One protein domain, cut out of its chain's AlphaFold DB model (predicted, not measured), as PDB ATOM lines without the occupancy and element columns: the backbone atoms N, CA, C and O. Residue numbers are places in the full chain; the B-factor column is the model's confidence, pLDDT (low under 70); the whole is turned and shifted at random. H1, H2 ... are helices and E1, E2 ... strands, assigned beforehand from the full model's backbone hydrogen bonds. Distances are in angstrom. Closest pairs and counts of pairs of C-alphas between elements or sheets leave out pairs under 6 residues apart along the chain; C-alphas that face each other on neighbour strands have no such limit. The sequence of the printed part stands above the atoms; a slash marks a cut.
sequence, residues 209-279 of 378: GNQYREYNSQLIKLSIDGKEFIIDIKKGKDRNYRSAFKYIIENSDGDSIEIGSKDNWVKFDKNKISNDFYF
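AT A GLANCE: This is residues 209 to 279 of the 378 residues of a protein of Clostridium cochlearium (UniProt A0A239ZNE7). Two hairpins, E1 with E2 and E3 with E4, join side by side into one strongly twisted sheet, with H2 slanting over E2 and E1. H1 is at the corner between E2 and H2, and H3 lies off the sheet, near H2. The 71 printed residues run E1 E2 H1 H2 E3 E4 H3, of mixed class; the sheet, E2 E1 E3 E4, is antiparallel. The whole is compact, with a radius of gyration of the C-alphas of 11.3 A and spans of 27 by 24 by 20 A.

HOW THE PARTS SIT: E1, residues 219 to 224, and E2, residues 227 to 232, are antiparallel at 152 degrees; N 229 and O 222 are 2.8 A apart, within hydrogen-bond range. H1, residues 233 to 236, only grazes the sheet. H2, residues 242 to 250, only just touches H1, only at the corner, with 3 pairs of C-alphas within 8 A, the closest Gly 236 and Phe 245 at 5.1 A. H2 is on the sheet at a height of 10.5 A, over E2 and E1, slantwise at 47 degrees to E1 on the local plane. E3, residues 256 to 260, is antiparallel to E1 at 149 degrees, with N 221 and O 258 2.8 A apart. E2, H1, H2 and E3 form a split strand-helix-strand unit, two strands running the same way with E1 between them; its crossover is right-handed. E4, residues 265 to 269, is antiparallel to E3 at 144 degrees, with N 268 and O 257 2.8 A apart. H3, residues 275 to 279, is not on the sheet and is close to but not clearly touching H2, the closest C-alphas being Arg 242 and Tyr 278 at 6.6 A. Every O i to N i+4 pair is within range in H2, but 0 of 1 in H3, where 2 of 2 O i to N i+3 pairs are; H1 is too short for an i+4 pair.

IN THESE COORDINATES: E1 is 16.1 A long, from C-alpha 219 at (152.980, 211.459, 164.558), E2 16.7 A, H2 12.3 A, E3 13.2 A and E4 13.0 A. H3 ends at C-alpha 279, (136.912, 210.866, 164.777).

THE WHOLE: The farthest C-alphas, of Asn 240 and Asp 263, are 29.8 A apart. The printed part has no cut, and the links between elements are tight. Residues 211 to 216 have pLDDT under 70.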
ATOM      1  N   GLY A 209     154.551 218.836 165.853       86.94
ATOM      2  CA  GLY A 209     155.453 217.696 165.961       86.94
ATOM      3  C   GLY A 209     156.907 218.057 166.283       86.94
ATOM      4  O   GLY A 209     157.678 217.166 166.627       86.94
ATOM      5  N   ASN A 210     157.285 219.341 166.244       74.31
ATOM      6  CA  ASN A 210     158.686 219.782 166.347       74.31
ATOM      7  C   ASN A 210     159.374 219.416 167.674       74.31
ATOM      8  O   ASN A 210     160.602 219.381 167.732       74.31
ATOM      9  N   GLN A 211     158.619 219.160 168.749       69.06
ATOM     10  CA  GLN A 211     159.202 218.736 170.028       69.06
ATOM     11  C   GLN A 211     159.542 217.239 170.109       69.06
ATOM     12  O   GLN A 211     160.215 216.832 171.058       69.06
ATOM     13  N   TYR A 212     159.082 216.409 169.170       67.00
ATOM     14  CA  TYR A 212     159.302 214.966 169.232       67.00
ATOM     15  C   TYR A 212     160.561 214.578 168.457       67.00
ATOM     16  O   TYR A 212     160.731 214.939 167.297       67.00
ATOM     17  N   ARG A 213     161.455 213.840 169.120       57.81
ATOM     18  CA  ARG A 213     162.718 213.350 168.544       57.81
ATOM     19  C   ARG A 213     162.652 211.892 168.074       57.81
ATOM     20  O   ARG A 213     163.635 211.396 167.540       57.81
ATOM     21  N   GLU A 214     161.526 211.209 168.281       61.34
ATOM     22  CA  GLU A 214     161.400 209.755 168.120       61.34
ATOM     23  C   GLU A 214     160.213 209.366 167.235       61.34
ATOM     24  O   GLU A 214     159.220 210.094 167.138       61.34
ATOM     25  N   TYR A 215     160.320 208.183 166.624       63.38
ATOM     26  CA  TYR A 215     159.206 207.498 165.979       63.38
ATOM     27  C   TYR A 215     158.103 207.276 167.019       63.38
ATOM     28  O   TYR A 215     158.330 206.715 168.089       63.38
ATOM     29  N   ASN A 216     156.906 207.784 166.741       69.56
ATOM     30  CA  ASN A 216     155.757 207.607 167.614       69.56
ATOM     31  C   ASN A 216     154.512 207.442 166.751       69.56
ATOM     32  O   ASN A 216     154.286 208.223 165.827       69.56
ATOM     33  N   SER A 217     153.672 206.463 167.090       76.25
ATOM     34  CA  SER A 217     152.405 206.187 166.403       76.25
ATOM     35  C   SER A 217     151.389 207.329 166.426       76.25
ATOM     36  O   SER A 217     150.346 207.237 165.791       76.25
ATOM     37  N   GLN A 218     151.673 208.403 167.160       86.50
ATOM     38  CA  GLN A 218     150.872 209.623 167.213       86.50
ATOM     39  C   GLN A 218     151.437 210.756 166.348       86.50
ATOM     40  O   GLN A 218     150.983 211.891 166.478       86.50
ATOM     41  N   LEU A 219     152.408 210.478 165.476       91.81
ATOM     42  CA  LEU A 219     152.980 211.459 164.558       91.81
ATOM     43  C   LEU A 219     152.709 211.084 163.111       91.81
ATOM     44  O   LEU A 219     152.753 209.914 162.729       91.81
ATOM     45  N   ILE A 220     152.484 212.111 162.306       93.31
ATOM     46  CA  ILE A 220     152.411 212.005 160.859       93.31
ATOM     47  C   ILE A 220     153.426 212.952 160.246       93.31
ATOM     48  O   ILE A 220     153.622 214.063 160.733       93.31
ATOM     49  N   LYS A 221     154.083 212.493 159.195       94.06
ATOM     50  CA  LYS A 221     155.063 213.241 158.434       94.06
ATOM     51  C   LYS A 221     154.588 213.354 156.995       94.06
ATOM     52  O   LYS A 221     154.107 212.385 156.408       94.06
ATOM     53  N   LEU A 222     154.710 214.556 156.454       96.00
ATOM     54  CA  LEU A 222     154.275 214.912 155.111       96.00
ATOM     55  C   LEU A 222     155.133 216.052 154.565       96.00
ATOM     56  O   LEU A 222     155.821 216.727 155.328       96.00
ATOM     57  N   SER A 223     155.080 216.259 153.254       96.31
ATOM     58  CA  SER A 223     155.731 217.386 152.584       96.31
ATOM     59  C   SER A 223     154.684 218.376 152.091       96.31
ATOM     60  O   SER A 223     153.590 217.968 151.704       96.31
ATOM     61  N   ILE A 224     155.002 219.665 152.126       97.44
ATOM     62  CA  ILE A 224     154.218 220.722 151.486       97.44
ATOM     63  C   ILE A 224     155.195 221.672 150.807       97.44
ATOM     64  O   ILE A 224     156.065 222.230 151.481       97.44
ATOM     65  N   ASP A 225     155.044 221.862 149.497       96.50
ATOM     66  CA  ASP A 225     155.948 222.685 148.683       96.50
ATOM     67  C   ASP A 225     157.423 222.265 148.869       96.50
ATOM     68  O   ASP A 225     158.328 223.075 149.061       96.50
ATOM     69  N   GLY A 226     157.655 220.946 148.914       94.88
ATOM     70  CA  GLY A 226     158.973 220.336 149.102       94.88
ATOM     71  C   GLY A 226     159.541 220.416 150.524       94.88
ATOM     72  O   GLY A 226     160.661 219.951 150.753       94.88
ATOM     73  N   LYS A 227     158.806 220.990 151.487       94.69
ATOM     74  CA  LYS A 227     159.237 221.110 152.884       94.69
ATOM     75  C   LYS A 227     158.567 220.070 153.768       94.69
ATOM     76  O   LYS A 227     157.345 219.970 153.809       94.69
ATOM     77  N   GLU A 228     159.376 219.334 154.521       94.25
ATOM     78  CA  GLU A 228     158.895 218.310 155.446       94.25
ATOM     79  C   GLU A 228     158.323 218.925 156.735       94.25
ATOM     80  O   GLU A 228     158.932 219.804 157.353       94.25
ATOM     81  N   PHE A 229     157.170 218.413 157.162       94.31
ATOM     82  CA  PHE A 229     156.518 218.748 158.422       94.31
ATOM     83  C   PHE A 229     156.136 217.485 159.186       94.31
ATOM     84  O   PHE A 229     155.697 216.494 158.599       94.31
ATOM     85  N   ILE A 230     156.242 217.557 160.513       93.25
ATOM     86  CA  ILE A 230     155.783 216.518 161.434       93.25
ATOM     87  C   ILE A 230     154.637 217.092 162.267       93.25
ATOM     88  O   ILE A 230     154.772 218.139 162.903       93.25
ATOM     89  N   ILE A 231     153.507 216.392 162.282       94.12
ATOM     90  CA  ILE A 231     152.271 216.816 162.938       94.12
ATOM     91  C   ILE A 231     151.871 215.785 163.992       94.12
ATOM     92  O   ILE A 231     151.891 214.578 163.758       94.12
ATOM     93  N   ASP A 232     151.477 216.276 165.163       93.06
ATOM     94  CA  ASP A 232     150.868 215.485 166.227       93.06
ATOM     95  C   ASP A 232     149.417 215.144 165.860       93.06
ATOM     96  O   ASP A 232     148.544 216.017 165.823       93.06
ATOM     97  N   ILE A 233     149.160 213.856 165.630       93.62
ATOM     98  CA  ILE A 233     147.856 213.303 165.257       93.62
ATOM     99  C   ILE A 233     146.813 213.573 166.346       93.62
ATOM    100  O   ILE A 233     145.670 213.894 166.030       93.62
ATOM    101  N   LYS A 234     147.175 213.489 167.631       92.31
ATOM    102  CA  LYS A 234     146.246 213.766 168.736       92.31
ATOM    103  C   LYS A 234     145.802 215.227 168.713       92.31
ATOM    104  O   LYS A 234     144.619 215.491 168.916       92.31
ATOM    105  N   LYS A 235     146.718 216.164 168.437       93.31
ATOM    106  CA  LYS A 235     146.356 217.580 168.230       93.31
ATOM    107  C   LYS A 235     145.518 217.750 166.963       93.31
ATOM    108  O   LYS A 235     144.529 218.465 167.005       93.31
ATOM    109  N   GLY A 236     145.868 217.072 165.870       95.00
ATOM    110  CA  GLY A 236     145.102 217.095 164.620       95.00
ATOM    111  C   GLY A 236     143.653 216.623 164.777       95.00
ATOM    112  O   GLY A 236     142.752 217.208 164.188       95.00
ATOM    113  N   LYS A 237     143.412 215.617 165.625       94.38
ATOM    114  CA  LYS A 237     142.079 215.064 165.931       94.38
ATOM    115  C   LYS A 237     141.315 215.821 167.024       94.38
ATOM    116  O   LYS A 237     140.197 215.428 167.377       94.38
ATOM    117  N   ASP A 238     141.888 216.881 167.587       92.12
ATOM    118  CA  ASP A 238     141.174 217.771 168.502       92.12
ATOM    119  C   ASP A 238     140.124 218.593 167.742       92.12
ATOM    120  O   ASP A 238     140.347 219.025 166.608       92.12
ATOM    121  N   ARG A 239     138.978 218.849 168.382       89.88
ATOM    122  CA  ARG A 239     137.826 219.520 167.760       89.88
ATOM    123  C   ARG A 239     138.133 220.879 167.138       89.88
ATOM    124  O   ARG A 239     137.441 221.278 166.211       89.88
ATOM    125  N   ASN A 240     139.160 221.582 167.619       91.44
ATOM    126  CA  ASN A 240     139.541 222.889 167.085       91.44
ATOM    127  C   ASN A 240     140.445 222.797 165.843       91.44
ATOM    128  O   ASN A 240     140.695 223.815 165.204       91.44
ATOM    129  N   TYR A 241     140.969 221.609 165.529       95.19
ATOM    130  CA  TYR A 241     141.997 221.400 164.507       95.19
ATOM    131  C   TYR A 241     141.607 220.382 163.431       95.19
ATOM    132  O   TYR A 241     142.229 220.402 162.374       95.19
ATOM    133  N   ARG A 242     140.581 219.538 163.644       94.75
ATOM    134  CA  ARG A 242     140.178 218.461 162.708       94.75
ATOM    135  C   ARG A 242     140.052 218.914 161.256       94.75
ATOM    136  O   ARG A 242     140.590 218.256 160.373       94.75
ATOM    137  N   SER A 243     139.380 220.042 161.020       95.56
ATOM    138  CA  SER A 243     139.210 220.608 159.675       95.56
ATOM    139  C   SER A 243     140.559 220.971 159.039       95.56
ATOM    140  O   SER A 243     140.882 220.504 157.949       95.56
ATOM    141  N   ALA A 244     141.411 221.700 159.770       97.31
ATOM    142  CA  ALA A 244     142.753 222.050 159.307       97.31
ATOM    143  C   ALA A 244     143.643 220.819 159.096       97.31
ATOM    144  O   ALA A 244     144.424 220.774 158.152       97.31
ATOM    145  N   PHE A 245     143.514 219.805 159.950       97.12
ATOM    146  CA  PHE A 245     144.293 218.580 159.852       97.12
ATOM    147  C   PHE A 245     143.940 217.770 158.603       97.12
ATOM    148  O   PHE A 245     144.843 217.371 157.869       97.12
ATOM    149  N   LYS A 246     142.642 217.594 158.323       96.38
ATOM    150  CA  LYS A 246     142.171 216.962 157.085       96.38
ATOM    151  C   LYS A 246     142.641 217.734 155.855       96.38
ATOM    152  O   LYS A 246     143.216 217.137 154.951       96.38
ATOM    153  N   TYR A 247     142.504 219.060 155.875       96.94
ATOM    154  CA  TYR A 247     142.955 219.915 154.779       96.94
ATOM    155  C   TYR A 247     144.456 219.774 154.493       96.94
ATOM    156  O   TYR A 247     144.847 219.650 153.334       96.94
ATOM    157  N   ILE A 248     145.301 219.750 155.533       97.31
ATOM    158  CA  ILE A 248     146.749 219.546 155.384       97.31
ATOM    159  C   ILE A 248     147.059 218.187 154.755       97.31
ATOM    160  O   ILE A 248     147.878 218.117 153.845       97.31
ATOM    161  N   ILE A 249     146.430 217.110 155.235       96.12
ATOM    162  CA  ILE A 249     146.672 215.766 154.701       96.12
ATOM    163  C   ILE A 249     146.320 215.721 153.214       96.12
ATOM    164  O   ILE A 249     147.150 215.310 152.406       96.12
ATOM    165  N   GLU A 250     145.131 216.186 152.837       95.19
ATOM    166  CA  GLU A 250     144.649 216.111 151.455       95.19
ATOM    167  C   GLU A 250     145.486 216.967 150.496       95.19
ATOM    168  O   GLU A 250     145.814 216.512 149.400       95.19
ATOM    169  N   ASN A 251     145.938 218.141 150.948       95.81
ATOM    170  CA  ASN A 251     146.711 219.091 150.142       95.81
ATOM    171  C   ASN A 251     148.237 219.001 150.353       95.81
ATOM    172  O   ASN A 251     148.966 219.898 149.940       95.81
ATOM    173  N   SER A 252     148.727 217.935 150.993       96.50
ATOM    174  CA  SER A 252     150.164 217.635 151.066       96.50
ATOM    175  C   SER A 252     150.707 217.088 149.741       96.50
ATOM    176  O   SER A 252     149.955 216.546 148.926       96.50
ATOM    177  N   ASP A 253     152.015 217.212 149.524       95.44
ATOM    178  CA  ASP A 253     152.686 216.752 148.309       95.44
ATOM    179  C   ASP A 253     152.597 215.223 148.160       95.44
ATOM    180  O   ASP A 253     152.811 214.467 149.110       95.44
ATOM    181  N   GLY A 254     152.366 214.759 146.928       91.88
ATOM    182  CA  GLY A 254     152.325 213.336 146.587       91.88
ATOM    183  C   GLY A 254     151.113 212.580 147.145       91.88
ATOM    184  O   GLY A 254     150.268 213.132 147.846       91.88
ATOM    185  N   ASP A 255     151.028 211.288 146.820       89.19
ATOM    186  CA  ASP A 255     149.892 210.424 147.194       89.19
ATOM    187  C   ASP A 255     150.105 209.666 148.513       89.19
ATOM    188  O   ASP A 255     149.203 208.996 149.016       89.19
ATOM    189  N   SER A 256     151.304 209.747 149.095       86.75
ATOM    190  CA  SER A 256     151.645 209.031 150.322       86.75
ATOM    191  C   SER A 256     152.203 209.959 151.385       86.75
ATOM    192  O   SER A 256     153.111 210.737 151.110       86.75
ATOM    193  N   ILE A 257     151.736 209.770 152.611       93.62
ATOM    194  CA  ILE A 257     152.296 210.354 153.830       93.62
ATOM    195  C   ILE A 257     152.974 209.256 154.651       93.62
ATOM    196  O   ILE A 257     152.868 208.072 154.332       93.62
ATOM    197  N   GLU A 258     153.666 209.622 155.719       93.12
ATOM    198  CA  GLU A 258     154.315 208.665 156.609       93.12
ATOM    199  C   GLU A 258     153.728 208.762 158.015       93.12
ATOM    200  O   GLU A 258     153.661 209.838 158.599       93.12
ATOM    201  N   ILE A 259     153.316 207.635 158.590       90.75
ATOM    202  CA  ILE A 259     152.843 207.556 159.976       90.75
ATOM    203  C   ILE A 259     153.959 206.940 160.814       90.75
ATOM    204  O   ILE A 259     154.582 205.956 160.405       90.75
ATOM    205  N   GLY A 260     154.250 207.532 161.970       86.62
ATOM    206  CA  GLY A 260     155.242 206.978 162.879       86.62
ATOM    207  C   GLY A 260     154.799 205.609 163.399       86.62
ATOM    208  O   GLY A 260     153.615 205.319 163.542       86.62
ATOM    209  N   SER A 261     155.750 204.739 163.688       83.19
ATOM    210  CA  SER A 261     155.537 203.495 164.420       83.19
ATOM    211  C   SER A 261     156.423 203.499 165.665       83.19
ATOM    212  O   SER A 261     156.961 204.541 166.038       83.19
ATOM    213  N   LYS A 262     156.565 202.354 166.338       79.19
ATOM    214  CA  LYS A 262     157.486 202.221 167.470       79.19
ATOM    215  C   LYS A 262     158.944 202.491 167.065       79.19
ATOM    216  O   LYS A 262     159.668 203.103 167.837       79.19
ATOM    217  N   ASP A 263     159.345 202.061 165.865       82.56
ATOM    218  CA  ASP A 263     160.760 202.017 165.466       82.56
ATOM    219  C   ASP A 263     161.037 202.604 164.065       82.56
ATOM    220  O   ASP A 263     162.194 202.738 163.673       82.56
ATOM    221  N   ASN A 264     160.009 202.936 163.271       86.00
ATOM    222  CA  ASN A 264     160.192 203.469 161.915       86.00
ATOM    223  C   ASN A 264     159.032 204.361 161.440       86.00
ATOM    224  O   ASN A 264     158.021 204.520 162.117       86.00
ATOM    225  N   TRP A 265     159.187 204.942 160.249       90.00
ATOM    226  CA  TRP A 265     158.104 205.579 159.498       90.00
ATOM    227  C   TRP A 265     157.485 204.575 158.529       90.00
ATOM    228  O   TRP A 265     158.204 203.874 157.815       90.00
ATOM    229  N   VAL A 266     156.156 204.511 158.495       91.00
ATOM    230  CA  VAL A 266     155.402 203.625 157.607       91.00
ATOM    231  C   VAL A 266     154.640 204.470 156.599       91.00
ATOM    232  O   VAL A 266     153.840 205.324 156.978       91.00
ATOM    233  N   LYS A 267     154.873 204.220 155.307       92.31
ATOM    234  CA  LYS A 267     154.133 204.890 154.237       92.31
ATOM    235  C   LYS A 267     152.656 204.512 154.282       92.31
ATOM    236  O   LYS A 267     152.309 203.335 154.366       92.31
ATOM    237  N   PHE A 268     151.807 205.519 154.160       89.56
ATOM    238  CA  PHE A 268     150.363 205.404 154.116       89.56
ATOM    239  C   PHE A 268     149.830 206.180 152.910       89.56
ATOM    240  O   PHE A 268     150.181 207.338 152.705       89.56
ATOM    241  N   ASP A 269     148.987 205.536 152.107       91.50
ATOM    242  CA  ASP A 269     148.301 206.176 150.981       91.50
ATOM    243  C   ASP A 269     147.207 207.100 151.520       91.50
ATOM    244  O   ASP A 269     146.233 206.628 152.114       91.50
ATOM    245  N   LYS A 270     147.366 208.414 151.333       89.56
ATOM    246  CA  LYS A 270     146.449 209.397 151.924       89.56
ATOM    247  C   LYS A 270     145.021 209.254 151.390       89.56
ATOM    248  O   LYS A 270     144.077 209.554 152.116       89.56
ATOM    249  N   ASN A 271     144.846 208.693 150.190       86.31
ATOM    250  CA  ASN A 271     143.531 208.461 149.582       86.31
ATOM    251  C   ASN A 271     142.744 207.331 150.265       86.31
ATOM    252  O   ASN A 271     141.548 207.176 150.036       86.31
ATOM    253  N   LYS A 272     143.402 206.533 151.116       88.62
ATOM    254  CA  LYS A 272     142.759 205.478 151.914       88.62
ATOM    255  C   LYS A 272     142.333 205.950 153.304       88.62
ATOM    256  O   LYS A 272     141.784 205.153 154.065       88.62
ATOM    257  N   ILE A 273     142.590 207.212 153.662       89.94
ATOM    258  CA  ILE A 273     142.169 207.773 154.949       89.94
ATOM    259  C   ILE A 273     140.668 208.046 154.892       89.94
ATOM    260  O   ILE A 273     140.223 209.008 154.271       89.94
ATOM    261  N   SER A 274     139.882 207.205 155.561       91.94
ATOM    262  CA  SER A 274     138.452 207.456 155.740       91.94
ATOM    263  C   SER A 274     138.207 208.556 156.775       91.94
ATOM    264  O   SER A 274     139.055 208.845 157.624       91.94
ATOM    265  N   ASN A 275     137.006 209.137 156.760       92.81
ATOM    266  CA  ASN A 275     136.616 210.132 157.758       92.81
ATOM    267  C   ASN A 275     136.660 209.595 159.199       92.81
ATOM    268  O   ASN A 275     136.952 210.358 160.117       92.81
ATOM    269  N   ASP A 276     136.483 208.284 159.399       91.25
ATOM    270  CA  ASP A 276     136.568 207.652 160.722       91.25
ATOM    271  C   ASP A 276     137.934 207.866 161.389       91.25
ATOM    272  O   ASP A 276     138.000 207.999 162.609       91.25
ATOM    273  N   PHE A 277     139.018 207.987 160.609       92.69
ATOM    274  CA  PHE A 277     140.341 208.305 161.148       92.69
ATOM    275  C   PHE A 277     140.326 209.597 161.970       92.69
ATOM    276  O   PHE A 277     140.961 209.655 163.016       92.69
ATOM    277  N   TYR A 278     139.589 210.624 161.542       94.31
ATOM    278  CA  TYR A 278     139.573 211.934 162.202       94.31
ATOM    279  C   TYR A 278     138.709 211.974 163.470       94.31
ATOM    280  O   TYR A 278     138.791 212.943 164.230       94.31
ATOM    281  N   PHE A 279     137.903 210.934 163.703       93.38
ATOM    282  CA  PHE A 279     136.912 210.866 164.777       93.38
ATOM    283  C   PHE A 279     137.048 209.629 165.670       93.38
ATOM    284  O   PHE A 279     136.206 209.422 166.538       93.38
TER     285      PHE A 279